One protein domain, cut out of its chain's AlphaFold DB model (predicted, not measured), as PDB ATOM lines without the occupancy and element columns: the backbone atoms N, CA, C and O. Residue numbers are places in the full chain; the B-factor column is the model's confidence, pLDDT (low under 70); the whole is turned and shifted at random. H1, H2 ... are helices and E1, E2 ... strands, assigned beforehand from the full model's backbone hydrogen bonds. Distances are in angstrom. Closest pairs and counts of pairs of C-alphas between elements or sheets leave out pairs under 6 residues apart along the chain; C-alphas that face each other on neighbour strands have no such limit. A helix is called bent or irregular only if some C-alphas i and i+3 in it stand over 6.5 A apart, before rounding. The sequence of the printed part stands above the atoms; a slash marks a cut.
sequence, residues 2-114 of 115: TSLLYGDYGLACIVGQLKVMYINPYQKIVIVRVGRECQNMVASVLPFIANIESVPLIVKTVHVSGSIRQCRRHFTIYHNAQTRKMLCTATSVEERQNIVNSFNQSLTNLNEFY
ATOM      1  N   THR A   2     245.548 332.594 222.693       73.06
ATOM      2  CA  THR A   2     245.931 333.346 223.909       73.06
ATOM      3  C   THR A   2     245.130 332.942 225.156       73.06
ATOM      4  O   THR A   2     245.730 332.692 226.196       73.06
ATOM      5  N   SER A   3     243.808 332.782 225.035       75.62
ATOM      6  CA  SER A   3     242.932 332.304 226.118       75.62
ATOM      7  C   SER A   3     243.237 330.875 226.585       75.62
ATOM      8  O   SER A   3     243.023 330.557 227.746       75.62
ATOM      9  N   LEU A   4     243.780 330.019 225.711       81.50
ATOM     10  CA  LEU A   4     244.142 328.642 226.064       81.50
ATOM     11  C   LEU A   4     245.430 328.585 226.899       81.50
ATOM     12  O   LEU A   4     245.570 327.716 227.749       81.50
ATOM     13  N   LEU A   5     246.370 329.499 226.646       82.75
ATOM     14  CA  LEU A   5     247.683 329.504 227.296       82.75
ATOM     15  C   LEU A   5     247.697 330.308 228.601       82.75
ATOM     16  O   LEU A   5     248.353 329.906 229.556       82.75
ATOM     17  N   TYR A   6     246.986 331.438 228.642       85.62
ATOM     18  CA  TYR A   6     247.042 332.392 229.757       85.62
ATOM     19  C   TYR A   6     245.676 332.702 230.387       85.62
ATOM     20  O   TYR A   6     245.585 333.562 231.267       85.62
ATOM     21  N   GLY A   7     244.612 332.027 229.943       89.56
ATOM     22  CA  GLY A   7     243.249 332.294 230.392       89.56
ATOM     23  C   GLY A   7     242.743 333.683 229.991       89.56
ATOM     24  O   GLY A   7     243.334 334.387 229.163       89.56
ATOM     25  N   ASP A   8     241.644 334.093 230.617       89.94
ATOM     26  CA  ASP A   8     240.982 335.370 230.328       89.94
ATOM     27  C   ASP A   8     241.797 336.575 230.801       89.94
ATOM     28  O   ASP A   8     241.786 337.624 230.159       89.94
ATOM     29  N   TYR A   9     242.573 336.412 231.878       88.19
ATOM     30  CA  TYR A   9     243.471 337.453 232.376       88.19
ATOM     31  C   TYR A   9     244.534 337.821 231.332       88.19
ATOM     32  O   TYR A   9     244.655 338.984 230.946       88.19
ATOM     33  N   GLY A  10     245.268 336.828 230.814       86.38
ATOM     34  CA  GLY A  10     246.286 337.085 229.797       86.38
ATOM     35  C   GLY A  10     245.691 337.613 228.495       86.38
ATOM     36  O   GLY A  10     246.283 338.488 227.860       86.38
ATOM     37  N   LEU A  11     244.498 337.140 228.121       88.19
ATOM     38  CA  LEU A  11     243.770 337.679 226.978       88.19
ATOM     39  C   LEU A  11     243.459 339.171 227.167       88.19
ATOM     40  O   LEU A  11     243.793 339.961 226.287       88.19
ATOM     41  N   ALA A  12     242.873 339.564 228.299       89.25
ATOM     42  CA  ALA A  12     242.508 340.953 228.574       89.25
ATOM     43  C   ALA A  12     243.734 341.881 228.581       89.25
ATOM     44  O   ALA A  12     243.711 342.951 227.967       89.25
ATOM     45  N   CYS A  13     244.830 341.447 229.209       87.44
ATOM     46  CA  CYS A  13     246.078 342.204 229.249       87.44
ATOM     47  C   CYS A  13     246.675 342.424 227.851       87.44
ATOM     48  O   CYS A  13     247.082 343.541 227.521       87.44
ATOM     49  N   ILE A  14     246.699 341.382 227.012       88.38
ATOM     50  CA  ILE A  14     247.204 341.486 225.641       88.38
ATOM     51  C   ILE A  14     246.272 342.367 224.810       88.38
ATOM     52  O   ILE A  14     246.739 343.331 224.219       88.38
ATOM     53  N   VAL A  15     244.966 342.098 224.789       87.81
ATOM     54  CA  VAL A  15     244.003 342.832 223.947       87.81
ATOM     55  C   VAL A  15     243.998 344.332 224.256       87.81
ATOM     56  O   VAL A  15     243.944 345.137 223.331       87.81
ATOM     57  N   GLY A  16     244.127 344.726 225.526       86.56
ATOM     58  CA  GLY A  16     244.149 346.142 225.908       86.56
ATOM     59  C   GLY A  16     245.422 346.902 225.512       86.56
ATOM     60  O   GLY A  16     245.404 348.128 225.437       86.56
ATOM     61  N   GLN A  17     246.538 346.205 225.273       87.31
ATOM     62  CA  GLN A  17     247.853 346.828 225.052       87.31
ATOM     63  C   GLN A  17     248.478 346.495 223.691       87.31
ATOM     64  O   GLN A  17     249.459 347.131 223.292       87.31
ATOM     65  N   LEU A  18     247.937 345.501 222.988       89.88
ATOM     66  CA  LEU A  18     248.373 345.057 221.674       89.88
ATOM     67  C   LEU A  18     247.832 346.015 220.614       89.88
ATOM     68  O   LEU A  18     246.632 346.067 220.356       89.88
ATOM     69  N   LYS A  19     248.726 346.749 219.956       89.88
ATOM     70  CA  LYS A  19     248.376 347.607 218.822       89.88
ATOM     71  C   LYS A  19     249.258 347.286 217.632       89.88
ATOM     72  O   LYS A  19     250.483 347.365 217.715       89.88
ATOM     73  N   VAL A  20     248.636 346.973 216.503       89.12
ATOM     74  CA  VAL A  20     249.353 346.838 215.237       89.12
ATOM     75  C   VAL A  20     249.736 348.231 214.751       89.12
ATOM     76  O   VAL A  20     248.878 349.100 214.613       89.12
ATOM     77  N   MET A  21     251.033 348.459 214.547       87.81
ATOM     78  CA  MET A  21     251.543 349.741 214.059       87.81
ATOM     79  C   MET A  21     251.777 349.730 212.556       87.81
ATOM     80  O   MET A  21     251.638 350.760 211.918       87.81
ATOM     81  N   TYR A  22     252.168 348.588 211.994       87.44
ATOM     82  CA  TYR A  22     252.514 348.494 210.582       87.44
ATOM     83  C   TYR A  22     252.406 347.050 210.097       87.44
ATOM     84  O   TYR A  22     252.841 346.129 210.792       87.44
ATOM     85  N   ILE A  23     251.870 346.864 208.891       85.50
ATOM     86  CA  ILE A  23     251.789 345.574 208.201       85.50
ATOM     87  C   ILE A  23     252.328 345.754 206.785       85.50
ATOM     88  O   ILE A  23     251.903 346.653 206.063       85.50
ATOM     89  N   ASN A  24     253.222 344.856 206.373       83.94
ATOM     90  CA  ASN A  24     253.622 344.706 204.982       83.94
ATOM     91  C   ASN A  24     253.293 343.288 204.492       83.94
ATOM     92  O   ASN A  24     253.999 342.345 204.870       83.94
ATOM     93  N   PRO A  25     252.265 343.119 203.642       79.94
ATOM     94  CA  PRO A  25     251.882 341.802 203.143       79.94
ATOM     95  C   PRO A  25     252.910 341.227 202.158       79.94
ATOM     96  O   PRO A  25     253.100 340.015 202.121       79.94
ATOM     97  N   TYR A  26     253.626 342.077 201.415       78.56
ATOM     98  CA  TYR A  26     254.600 341.651 200.406       78.56
ATOM     99  C   TYR A  26     255.820 340.969 201.037       78.56
ATOM    100  O   TYR A  26     256.236 339.895 200.614       78.56
ATOM    101  N   GLN A  27     256.366 341.559 202.101       80.38
ATOM    102  CA  GLN A  27     257.525 341.007 202.810       80.38
ATOM    103  C   GLN A  27     257.164 340.147 204.023       80.38
ATOM    104  O   GLN A  27     258.056 339.576 204.649       80.38
ATOM    105  N   LYS A  28     255.871 340.055 204.363       86.69
ATOM    106  CA  LYS A  28     255.351 339.323 205.529       86.69
ATOM    107  C   LYS A  28     255.969 339.805 206.848       86.69
ATOM    108  O   LYS A  28     256.288 339.008 207.727       86.69
ATOM    109  N   ILE A  29     256.154 341.121 206.981       88.38
ATOM    110  CA  ILE A  29     256.680 341.754 208.197       88.38
ATOM    111  C   ILE A  29     255.569 342.562 208.856       88.38
ATOM    112  O   ILE A  29     254.874 343.335 208.196       88.38
ATOM    113  N   VAL A  30     255.438 342.412 210.173       89.06
ATOM    114  CA  VAL A  30     254.483 343.156 210.994       89.06
ATOM    115  C   VAL A  30     255.225 343.784 212.168       89.06
ATOM    116  O   VAL A  30     256.062 343.138 212.798       89.06
ATOM    117  N   ILE A  31     254.910 345.044 212.464       89.94
ATOM    118  CA  ILE A  31     255.366 345.724 213.676       89.94
ATOM    119  C   ILE A  31     254.171 345.861 214.607       89.94
ATOM    120  O   ILE A  31     253.157 346.482 214.272       89.94
ATOM    121  N   VAL A  32     254.317 345.292 215.797       91.12
ATOM    122  CA  VAL A  32     253.294 345.310 216.835       91.12
ATOM    123  C   VAL A  32     253.857 345.975 218.078       91.12
ATOM    124  O   VAL A  32     254.983 345.704 218.494       91.12
ATOM    125  N   ARG A  33     253.061 346.855 218.678       89.38
ATOM    126  CA  ARG A  33     253.318 347.438 219.986       89.38
ATOM    127  C   ARG A  33     252.597 346.616 221.043       89.38
ATOM    128  O   ARG A  33     251.422 346.302 220.889       89.38
ATOM    129  N   VAL A  34     253.312 346.316 222.118       90.81
ATOM    130  CA  VAL A  34     252.807 345.619 223.303       90.81
ATOM    131  C   VAL A  34     253.270 346.404 224.528       90.81
ATOM    132  O   VAL A  34     254.324 347.048 224.484       90.81
ATOM    133  N   GLY A  35     252.506 346.381 225.619       89.06
ATOM    134  CA  GLY A  35     253.011 346.862 226.902       89.06
ATOM    135  C   GLY A  35     254.120 345.957 227.445       89.06
ATOM    136  O   GLY A  35     254.185 344.768 227.131       89.06
ATOM    137  N   ARG A  36     255.019 346.529 228.252       87.12
ATOM    138  CA  ARG A  36     256.225 345.833 228.741       87.12
ATOM    139  C   ARG A  36     255.887 344.571 229.536       87.12
ATOM    140  O   ARG A  36     256.486 343.531 229.290       87.12
ATOM    141  N   GLU A  37     254.867 344.649 230.385       86.62
ATOM    142  CA  GLU A  37     254.393 343.531 231.215       86.62
ATOM    143  C   GLU A  37     253.923 342.331 230.377       86.62
ATOM    144  O   GLU A  37     254.115 341.174 230.748       86.62
ATOM    145  N   CYS A  38     253.344 342.596 229.203       87.38
ATOM    146  CA  CYS A  38     252.773 341.566 228.338       87.38
ATOM    147  C   CYS A  38     253.739 341.077 227.255       87.38
ATOM    148  O   CYS A  38     253.395 340.172 226.495       87.38
ATOM    149  N   GLN A  39     254.947 341.643 227.167       89.31
ATOM    150  CA  GLN A  39     255.910 341.321 226.114       89.31
ATOM    151  C   GLN A  39     256.264 339.829 226.097       89.31
ATOM    152  O   GLN A  39     256.240 339.205 225.037       89.31
ATOM    153  N   ASN A  40     256.557 339.252 227.264       88.50
ATOM    154  CA  ASN A  40     256.933 337.842 227.378       88.50
ATOM    155  C   ASN A  40     255.759 336.913 227.041       88.50
ATOM    156  O   ASN A  40     255.962 335.893 226.389       88.50
ATOM    157  N   MET A  41     254.537 337.300 227.427       88.94
ATOM    158  CA  MET A  41     253.320 336.557 227.087       88.94
ATOM    159  C   MET A  41     253.046 336.586 225.583       88.94
ATOM    160  O   MET A  41     252.706 335.569 224.999       88.94
ATOM    161  N   VAL A  42     253.222 337.725 224.912       88.50
ATOM    162  CA  VAL A  42     253.049 337.770 223.454       88.50
ATOM    163  C   VAL A  42     254.140 336.952 222.764       88.50
ATOM    164  O   VAL A  42     253.833 336.149 221.888       88.50
ATOM    165  N   ALA A  43     255.399 337.093 223.185       87.94
ATOM    166  CA  ALA A  43     256.523 336.378 222.584       87.94
ATOM    167  C   ALA A  43     256.386 334.849 222.670       87.94
ATOM    168  O   ALA A  43     256.763 334.160 221.724       87.94
ATOM    169  N   SER A  44     255.828 334.323 223.763       88.50
ATOM    170  CA  SER A  44     255.570 332.889 223.917       88.50
ATOM    171  C   SER A  44     254.390 332.407 223.073       88.50
ATOM    172  O   SER A  44     254.441 331.288 222.580       88.50
ATOM    173  N   VAL A  45     253.349 333.226 222.866       88.38
ATOM    174  CA  VAL A  45     252.161 332.842 222.077       88.38
ATOM    175  C   VAL A  45     252.439 332.849 220.577       88.38
ATOM    176  O   VAL A  45     251.922 331.992 219.866       88.38
ATOM    177  N   LEU A  46     253.242 333.797 220.084       87.62
ATOM    178  CA  LEU A  46     253.542 333.960 218.655       87.62
ATOM    179  C   LEU A  46     253.913 332.658 217.911       87.62
ATOM    180  O   LEU A  46     253.305 332.411 216.869       87.62
ATOM    181  N   PRO A  47     254.835 331.802 218.399       86.88
ATOM    182  CA  PRO A  47     255.181 330.557 217.706       86.88
ATOM    183  C   PRO A  47     254.042 329.530 217.670       86.88
ATOM    184  O   PRO A  47     254.056 328.653 216.811       86.88
ATOM    185  N   PHE A  48     253.058 329.623 218.570       86.31
ATOM    186  CA  PHE A  48     251.902 328.722 218.587       86.31
ATOM    187  C   PHE A  48     250.811 329.130 217.595       86.31
ATOM    188  O   PHE A  48     249.889 328.353 217.351       86.31
ATOM    189  N   ILE A  49     250.899 330.324 217.002       85.12
ATOM    190  CA  ILE A  49     249.985 330.758 215.946       85.12
ATOM    191  C   ILE A  49     250.355 330.003 214.669       85.12
ATOM    192  O   ILE A  49     251.208 330.444 213.903       85.12
ATOM    193  N   ALA A  50     249.725 328.845 214.476       82.81
ATOM    194  CA  ALA A  50     250.004 327.960 213.350       82.81
ATOM    195  C   ALA A  50     249.211 328.320 212.085       82.81
ATOM    196  O   ALA A  50     249.690 328.060 210.989       82.81
ATOM    197  N   ASN A  51     248.021 328.919 212.221       83.25
ATOM    198  CA  ASN A  51     247.124 329.210 211.102       83.25
ATOM    199  C   ASN A  51     246.516 330.612 211.231       83.25
ATOM    200  O   ASN A  51     245.981 330.958 212.287       83.25
ATOM    201  N   ILE A  52     246.534 331.382 210.141       81.81
ATOM    202  CA  ILE A  52     245.737 332.607 209.981       81.81
ATOM    203  C   ILE A  52     244.841 332.408 208.762       81.81
ATOM    204  O   ILE A  52     245.358 332.166 207.679       81.81
ATOM    205  N   GLU A  53     243.518 332.471 208.944       78.81
ATOM    206  CA  GLU A  53     242.531 332.355 207.851       78.81
ATOM    207  C   GLU A  53     242.804 331.169 206.906       78.81
ATOM    208  O   GLU A  53     242.803 331.296 205.685       78.81
ATOM    209  N   SER A  54     243.081 329.998 207.489       80.25
ATOM    210  CA  SER A  54     243.389 328.749 206.768       80.25
ATOM    211  C   SER A  54     244.744 328.710 206.044       80.25
ATOM    212  O   SER A  54     245.050 327.714 205.390       80.25
ATOM    213  N   VAL A  55     245.592 329.730 206.201       84.25
ATOM    214  CA  VAL A  55     246.982 329.718 205.732       84.25
ATOM    215  C   VAL A  55     247.906 329.277 206.871       84.25
ATOM    216  O   VAL A  55     247.998 329.986 207.882       84.25
ATOM    217  N   PRO A  56     248.615 328.140 206.729       85.31
ATOM    218  CA  PRO A  56     249.593 327.718 207.714       85.31
ATOM    219  C   PRO A  56     250.803 328.650 207.678       85.31
ATOM    220  O   PRO A  56     251.388 328.905 206.621       85.31
ATOM    221  N   LEU A  57     251.190 329.173 208.836       86.25
ATOM    222  CA  LEU A  57     252.347 330.044 208.971       86.25
ATOM    223  C   LEU A  57     253.019 329.882 210.328       86.25
ATOM    224  O   LEU A  57     252.432 329.401 211.289       86.25
ATOM    225  N   ILE A  58     254.277 330.307 210.391       86.94
ATOM    226  CA  ILE A  58     255.039 330.372 211.635       86.94
ATOM    227  C   ILE A  58     255.429 331.827 211.836       86.94
ATOM    228  O   ILE A  58     256.230 332.372 211.069       86.94
ATOM    229  N   VAL A  59     254.881 332.455 212.874       87.62
ATOM    230  CA  VAL A  59     255.280 333.813 213.241       87.62
ATOM    231  C   VAL A  59     256.573 333.749 214.042       87.62
ATOM    232  O   VAL A  59     256.648 333.096 215.081       87.62
ATOM    233  N   LYS A  60     257.610 334.437 213.558       89.12
ATOM    234  CA  LYS A  60     258.900 334.545 214.245       89.12
ATOM    235  C   LYS A  60     259.163 335.983 214.653       89.12
ATOM    236  O   LYS A  60     259.043 336.904 213.847       89.12
ATOM    237  N   THR A  61     259.590 336.161 215.895       89.69
ATOM    238  CA  THR A  61     260.025 337.457 216.409       89.69
ATOM    239  C   THR A  61     261.425 337.764 215.881       89.69
ATOM    240  O   THR A  61     262.381 337.077 216.226       89.69
ATOM    241  N   VAL A  62     261.552 338.790 215.034       89.94
ATOM    242  CA  VAL A  62     262.852 339.222 214.482       89.94
ATOM    243  C   VAL A  62     263.638 340.032 215.509       89.94
ATOM    244  O   VAL A  62     264.828 339.809 215.713       89.94
ATOM    245  N   HIS A  63     262.970 340.986 216.155       90.62
ATOM    246  CA  HIS A  63     263.591 341.887 217.113       90.62
ATOM    247  C   HIS A  63     262.556 342.433 218.092       90.62
ATOM    248  O   HIS A  63     261.408 342.677 217.719       90.62
ATOM    249  N   VAL A  64     262.986 342.666 219.331       90.75
ATOM    250  CA  VAL A  64     262.194 343.336 220.361       90.75
ATOM    251  C   VAL A  64     263.003 344.503 220.907       90.75
ATOM    252  O   VAL A  64     264.184 344.356 221.215       90.75
ATOM    253  N   SER A  65     262.368 345.666 221.025       89.50
ATOM    254  CA  SER A  65     263.015 346.906 221.458       89.50
ATOM    255  C   SER A  65     262.119 347.690 222.407       89.50
ATOM    256  O   SER A  65     260.912 347.767 222.189       89.50
ATOM    257  N   GLY A  66     262.714 348.361 223.396       85.56
ATOM    258  CA  GLY A  66     261.978 349.185 224.362       85.56
ATOM    259  C   GLY A  66     261.539 350.560 223.843       85.56
ATOM    260  O   GLY A  66     260.761 351.239 224.514       85.56
ATOM    261  N   SER A  67     262.026 350.989 222.673       86.75
ATOM    262  CA  SER A  67     261.664 352.268 222.056       86.75
ATOM    263  C   SER A  67     261.363 352.122 220.567       86.75
ATOM    264  O   SER A  67     262.051 351.409 219.835       86.75
ATOM    265  N   ILE A  68     260.368 352.877 220.100       85.94
ATOM    266  CA  ILE A  68     259.972 352.918 218.687       85.94
ATOM    267  C   ILE A  68     261.137 353.378 217.793       85.94
ATOM    268  O   ILE A  68     261.336 352.843 216.706       85.94
ATOM    269  N   ARG A  69     261.960 354.322 218.271       87.38
ATOM    270  CA  ARG A  69     263.122 354.842 217.530       87.38
ATOM    271  C   ARG A  69     264.163 353.752 217.247       87.38
ATOM    272  O   ARG A  69     264.663 353.660 216.127       87.38
ATOM    273  N   GLN A  70     264.468 352.913 218.240       90.25
ATOM    274  CA  GLN A  70     265.378 351.777 218.060       90.25
ATOM    275  C   GLN A  70     264.758 350.703 217.163       90.25
ATOM    276  O   GLN A  70     265.438 350.220 216.256       90.25
ATOM    277  N   CYS A  71     263.468 350.403 217.359       89.38
ATOM    278  CA  CYS A  71     262.720 349.474 216.511       89.38
ATOM    279  C   CYS A  71     262.831 349.867 215.036       89.38
ATOM    280  O   CYS A  71     263.213 349.057 214.198       89.38
ATOM    281  N   ARG A  72     262.588 351.149 214.738       88.25
ATOM    282  CA  ARG A  72     262.661 351.711 213.389       88.25
ATOM    283  C   ARG A  72     264.052 351.564 212.784       88.25
ATOM    284  O   ARG A  72     264.173 351.109 211.652       88.25
ATOM    285  N   ARG A  73     265.107 351.916 213.527       90.50
ATOM    286  CA  ARG A  73     266.489 351.781 213.037       90.50
ATOM    287  C   ARG A  73     266.807 350.330 212.676       90.50
ATOM    288  O   ARG A  73     267.359 350.079 211.608       90.50
ATOM    289  N   HIS A  74     266.445 349.390 213.547       91.69
ATOM    290  CA  HIS A  74     266.649 347.969 213.285       91.69
ATOM    291  C   HIS A  74     265.816 347.490 212.091       91.69
ATOM    292  O   HIS A  74     266.338 346.796 211.221       91.69
ATOM    293  N   PHE A  75     264.553 347.916 212.007       90.25
ATOM    294  CA  PHE A  75     263.672 347.605 210.887       90.25
ATOM    295  C   PHE A  75     264.274 348.073 209.562       90.25
ATOM    296  O   PHE A  75     264.368 347.270 208.645       90.25
ATOM    297  N   THR A  76     264.749 349.319 209.455       89.50
ATOM    298  CA  THR A  76     265.369 349.829 208.221       89.50
ATOM    299  C   THR A  76     266.578 348.989 207.810       89.50
ATOM    300  O   THR A  76     266.711 348.642 206.640       89.50
ATOM    301  N   ILE A  77     267.437 348.605 208.758       91.69
ATOM    302  CA  ILE A  77     268.601 347.748 208.478       91.69
ATOM    303  C   ILE A  77     268.152 346.372 207.968       91.69
ATOM    304  O   ILE A  77     268.644 345.903 206.941       91.69
ATOM    305  N   TYR A  78     267.202 345.739 208.658       91.62
ATOM    306  CA  TYR A  78     266.688 344.422 208.292       91.62
ATOM    307  C   TYR A  78     265.982 344.444 206.930       91.62
ATOM    308  O   TYR A  78     266.261 343.622 206.061       91.62
ATOM    309  N   HIS A  79     265.112 345.428 206.722       88.69
ATOM    310  CA  HIS A  79     264.348 345.637 205.500       88.69
ATOM    311  C   HIS A  79     265.267 345.889 204.296       88.69
ATOM    312  O   HIS A  79     265.084 345.276 203.244       88.69
ATOM    313  N   ASN A  80     266.322 346.695 204.467       90.06
ATOM    314  CA  ASN A  80     267.361 346.888 203.453       90.06
ATOM    315  C   ASN A  80     268.089 345.579 203.130       90.06
ATOM    316  O   ASN A  80     268.301 345.263 201.961       90.06
ATOM    317  N   ALA A  81     268.464 344.799 204.146       91.12
ATOM    318  CA  ALA A  81     269.149 343.527 203.939       91.12
ATOM    319  C   ALA A  81     268.278 342.520 203.168       91.12
ATOM    320  O   ALA A  81     268.786 341.842 202.276       91.12
ATOM    321  N   GLN A  82     266.977 342.445 203.466       88.94
ATOM    322  CA  GLN A  82     266.036 341.590 202.733       88.94
ATOM    323  C   GLN A  82     265.830 342.078 201.300       88.94
ATOM    324  O   GLN A  82     265.951 341.299 200.360       88.94
ATOM    325  N   THR A  83     265.608 343.379 201.116       88.31
ATOM    326  CA  THR A  83     265.404 343.976 199.790       88.31
ATOM    327  C   THR A  83     266.613 343.739 198.887       88.31
ATOM    328  O   THR A  83     266.453 343.343 197.737       88.31
ATOM    329  N   ARG A  84     267.837 343.871 199.419       90.25
ATOM    330  CA  ARG A  84     269.062 343.549 198.672       90.25
ATOM    331  C   ARG A  84     269.106 342.089 198.226       90.25
ATOM    332  O   ARG A  84     269.452 341.838 197.079       90.25
ATOM    333  N   LYS A  85     268.723 341.141 199.089       90.31
ATOM    334  CA  LYS A  85     268.651 339.717 198.713       90.31
ATOM    335  C   LYS A  85     267.657 339.491 197.573       90.31
ATOM    336  O   LYS A  85     268.012 338.840 196.600       90.31
ATOM    337  N   MET A  86     266.468 340.090 197.658       86.94
ATOM    338  CA  MET A  86     265.442 339.980 196.612       86.94
ATOM    339  C   MET A  86     265.918 340.575 195.280       86.94
ATOM    340  O   MET A  86     265.725 339.969 194.232       86.94
ATOM    341  N   LEU A  87     266.600 341.726 195.314       88.06
ATOM    342  CA  LEU A  87     267.161 342.365 194.119       88.06
ATOM    343  C   LEU A  87     268.268 341.532 193.458       88.06
ATOM    344  O   LEU A  87     268.381 341.553 192.235       88.06
ATOM    345  N   CYS A  88     269.066 340.801 194.243       85.69
ATOM    346  CA  CYS A  88     270.090 339.899 193.713       85.69
ATOM    347  C   CYS A  88     269.493 338.677 193.000       85.69
ATOM    348  O   CYS A  88     270.102 338.175 192.063       85.69
ATOM    349  N   THR A  89     268.326 338.197 193.435       87.56
ATOM    350  CA  THR A  89     267.638 337.047 192.822       87.56
ATOM    351  C   THR A  89     266.748 337.453 191.641       87.56
ATOM    352  O   THR A  89     266.469 336.633 190.771       87.56
ATOM    353  N   ALA A  90     266.319 338.716 191.580       84.19
ATOM    354  CA  ALA A  90     265.487 339.227 190.497       84.19
ATOM    355  C   ALA A  90     266.249 339.225 189.163       84.19
ATOM    356  O   ALA A  90     267.321 339.831 189.041       84.19
ATOM    357  N   THR A  91     265.675 338.569 188.153       83.38
ATOM    358  CA  THR A  91     266.268 338.461 186.807       83.38
ATOM    359  C   THR A  91     265.708 339.539 185.873       83.38
ATOM    360  O   THR A  91     266.439 340.057 185.029       83.38
ATOM    361  N   SER A  92     264.445 339.942 186.070       90.31
ATOM    362  CA  SER A  92     263.754 340.934 185.240       90.31
ATOM    363  C   SER A  92     263.951 342.374 185.730       90.31
ATOM    364  O   SER A  92     264.048 342.649 186.929       90.31
ATOM    365  N   VAL A  93     263.982 343.320 184.787       85.12
ATOM    366  CA  VAL A  93     264.062 344.765 185.069       85.12
ATOM    367  C   VAL A  93     262.774 345.265 185.735       85.12
ATOM    368  O   VAL A  93     262.836 346.073 186.660       85.12
ATOM    369  N   GLU A  94     261.619 344.731 185.338       85.44
ATOM    370  CA  GLU A  94     260.312 345.127 185.879       85.44
ATOM    371  C   GLU A  94     260.147 344.720 187.350       85.44
ATOM    372  O   GLU A  94     259.687 345.506 188.180       85.44
ATOM    373  N   GLU A  95     260.605 343.516 187.709       83.88
ATOM    374  CA  GLU A  95     260.592 343.029 189.093       83.88
ATOM    375  C   GLU A  95     261.420 343.928 190.010       83.88
ATOM    376  O   GLU A  95     260.998 344.255 191.121       83.88
ATOM    377  N   ARG A  96     262.584 344.387 189.534       85.31
ATOM    378  CA  ARG A  96     263.437 345.313 190.289       85.31
ATOM    379  C   ARG A  96     262.731 346.642 190.530       85.31
ATOM    380  O   ARG A  96     262.766 347.137 191.655       85.31
ATOM    381  N   GLN A  97     262.050 347.180 189.517       86.56
ATOM    382  CA  GLN A  97     261.284 348.422 189.637       86.56
ATOM    383  C   GLN A  97     260.178 348.292 190.695       86.56
ATOM    384  O   GLN A  97     260.039 349.148 191.569       86.56
ATOM    385  N   ASN A  98     259.441 347.179 190.676       86.56
ATOM    386  CA  ASN A  98     258.363 346.911 191.627       86.56
ATOM    387  C   ASN A  98     258.878 346.768 193.063       86.56
ATOM    388  O   ASN A  98     258.288 347.325 193.992       86.56
ATOM    389  N   ILE A  99     260.009 346.083 193.250       85.38
ATOM    390  CA  ILE A  99     260.655 345.954 194.562       85.38
ATOM    391  C   ILE A  99     261.034 347.338 195.100       85.38
ATOM    392  O   ILE A  99     260.712 347.652 196.247       85.38
ATOM    393  N   VAL A 100     261.649 348.188 194.276       85.69
ATOM    394  CA  VAL A 100     262.035 349.554 194.670       85.69
ATOM    395  C   VAL A 100     260.810 350.412 195.005       85.69
ATOM    396  O   VAL A 100     260.805 351.107 196.020       85.69
ATOM    397  N   ASN A 101     259.741 350.325 194.215       87.75
ATOM    398  CA  ASN A 101     258.509 351.072 194.474       87.75
ATOM    399  C   ASN A 101     257.853 350.643 195.797       87.75
ATOM    400  O   ASN A 101     257.498 351.494 196.615       87.75
ATOM    401  N   SER A 102     257.773 349.331 196.051       85.25
ATOM    402  CA  SER A 102     257.235 348.785 197.305       85.25
ATOM    403  C   SER A 102     258.057 349.211 198.526       85.25
ATOM    404  O   SER A 102     257.510 349.496 199.593       85.25
ATOM    405  N   PHE A 103     259.378 349.308 198.356       85.44
ATOM    406  CA  PHE A 103     260.295 349.778 199.380       85.44
ATOM    407  C   PHE A 103     260.026 351.248 199.716       85.44
ATOM    408  O   PHE A 103     259.818 351.585 200.880       85.44
ATOM    409  N   ASN A 104     259.928 352.119 198.712       85.19
ATOM    410  CA  ASN A 104     259.634 353.535 198.937       85.19
ATOM    411  C   ASN A 104     258.283 353.734 199.642       85.19
ATOM    412  O   ASN A 104     258.206 354.489 200.609       85.19
ATOM    413  N   GLN A 105     257.255 352.985 199.236       84.50
ATOM    414  CA  GLN A 105     255.936 353.031 199.871       84.50
ATOM    415  C   GLN A 105     255.958 352.534 201.327       84.50
ATOM    416  O   GLN A 105     255.272 353.062 202.199       84.50
ATOM    417  N   SER A 106     256.777 351.527 201.634       82.44
ATOM    418  CA  SER A 106     256.933 351.063 203.016       82.44
ATOM    419  C   SER A 106     257.525 352.139 203.929       82.44
ATOM    420  O   SER A 106     257.100 352.283 205.078       82.44
ATOM    421  N   LEU A 107     258.475 352.926 203.413       78.81
ATOM    422  CA  LEU A 107     259.110 354.008 204.157       78.81
ATOM    423  C   LEU A 107     258.150 355.174 204.402       78.81
ATOM    424  O   LEU A 107     258.174 355.741 205.496       78.81
ATOM    425  N   THR A 108     257.304 355.520 203.426       80.12
ATOM    426  CA  THR A 108     256.287 356.569 203.596       80.12
ATOM    427  C   THR A 108     255.265 356.170 204.650       80.12
ATOM    428  O   THR A 108     255.065 356.919 205.602       80.12
ATOM    429  N   ASN A 109     254.731 354.948 204.567       79.12
ATOM    430  CA  ASN A 109     253.742 354.448 205.525       79.12
ATOM    431  C   ASN A 109     254.305 354.441 206.949       79.12
ATOM    432  O   ASN A 109     253.646 354.872 207.888       79.12
ATOM    433  N   LEU A 110     255.553 353.998 207.128       75.12
ATOM    434  CA  LEU A 110     256.192 354.032 208.441       75.12
ATOM    435  C   LEU A 110     256.294 355.449 209.002       75.12
ATOM    436  O   LEU A 110     256.071 355.621 210.191       75.12
ATOM    437  N   ASN A 111     256.610 356.455 208.184       71.44
ATOM    438  CA  ASN A 111     256.683 357.836 208.665       71.44
ATOM    439  C   ASN A 111     255.338 358.333 209.208       71.44
ATOM    440  O   ASN A 111     255.331 358.963 210.261       71.44
ATOM    441  N   GLU A 112     254.232 357.992 208.549       69.62
ATOM    442  CA  GLU A 112     252.879 358.400 208.953       69.62
ATOM    443  C   GLU A 112     252.442 357.780 210.288       69.62
ATOM    444  O   GLU A 112     251.778 358.433 211.085       69.62
ATOM    445  N   PHE A 113     252.864 356.548 210.594       63.97
ATOM    446  CA  PHE A 113     252.541 355.894 211.873       63.97
ATOM    447  C   PHE A 113     253.360 356.405 213.073       63.97
ATOM    448  O   PHE A 113     253.115 355.977 214.208       63.97
ATOM    449  N   TYR A 114     254.358 357.266 212.844       58.78
ATOM    450  CA  TYR A 114     255.260 357.780 213.883       58.78
ATOM    451  C   TYR A 114     255.107 359.283 214.176       58.78
ATOM    452  O   TYR A 114     255.776 359.759 215.100       58.78
TER     453      TYR A 114
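This is residues 2 to 114 of the 115 residues of the protein "Ribonuclease P" of Octopus vulgaris (UniProt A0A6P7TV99). Look for an elongated model with a two-stranded hairpin, E1 and E2, in its middle: a pair of irregular helices, H1 and H2, packs together at one end, and a long helical hairpin, H3 and H4, makes the other. The two helices of that hairpin run side by side, in contact only near their turn, and a long loop, residues 49 to 67, joins H2 to H3. The printed part has 113 residues, with four named helices and two named strands in the order H1, E1, E2, H2, H3, H4; the sheet E1 - E2 is antiparallel and the class is mostly helix. The whole is only just loose, close to compact, with a radius of gyration of the C-alphas of 16.3 A and spans of 52 by 33 by 19 A.

Find C-alpha 2 at (245.931, 333.346, 223.909); there H1 begins, and it runs over residues 2 to 17, 13.7 A from first to last C-alpha. It has a kink of 104 degrees near residue 9 and is irregular, with C-alphas 5 and 8 at 9.4 A. Next come E1, residues 19 to 24, 15.1 A, and E2, residues 29 to 33, 13.5 A. H2, residues 36 to 48, measures 20.4 A and is irregular, with C-alphas 37 and 40 at 7.3 A. Find C-alpha 68 at (259.972, 352.918, 218.687), where H3 begins; it runs 31.3 A to residue 89. H4, residues 93 to 112, is 29.7 A long and ends at C-alpha 112, (252.879, 358.400, 208.953).

Begin at the hairpin of E1 and E2, antiparallel at 167 degrees, where N 21 and O 31 are 2.9 A apart and N 33 and O 19 are 2.8 A apart, both within hydrogen-bond range. H1 touches H2 at a steep tilt of 46 degrees, opposite ways, with the C-alphas of Ile 14 and Cys 38 closest at 6.2 A. E2 and H3 are near each other, with 7 pairs of C-alphas within 10 A. The closest C-alphas of E1 and H4 are those of Tyr 22 and Leu 110, 7.0 A apart. H3 and H4, a helical hairpin, touch at a shallow tilt of 6 degrees, opposite ways; residues 83 to 87 alone meet residues 96 to 103 alone, and the C-alphas of Leu 87 and Arg 96 are closest at 6.1 A. H2 and H3 are apart, as are H1 and H4. Every O i to N i+4 pair is within hydrogen-bond range in H3 and H4, against 9 of 12 in H1 and 5 of 9 in H2.

Look from Tyr 9 to Val 93 for the two C-alphas farthest apart, 52.1 A. The printed part has no cut. The link from H2 to H3, 19 residues, is long, and in it residues 51 to 52 pair antiparallel with residues 55 to 56; the other links are tight. The mean pLDDT of the printed part is 85.9, and residues 112 to 114 are under 70.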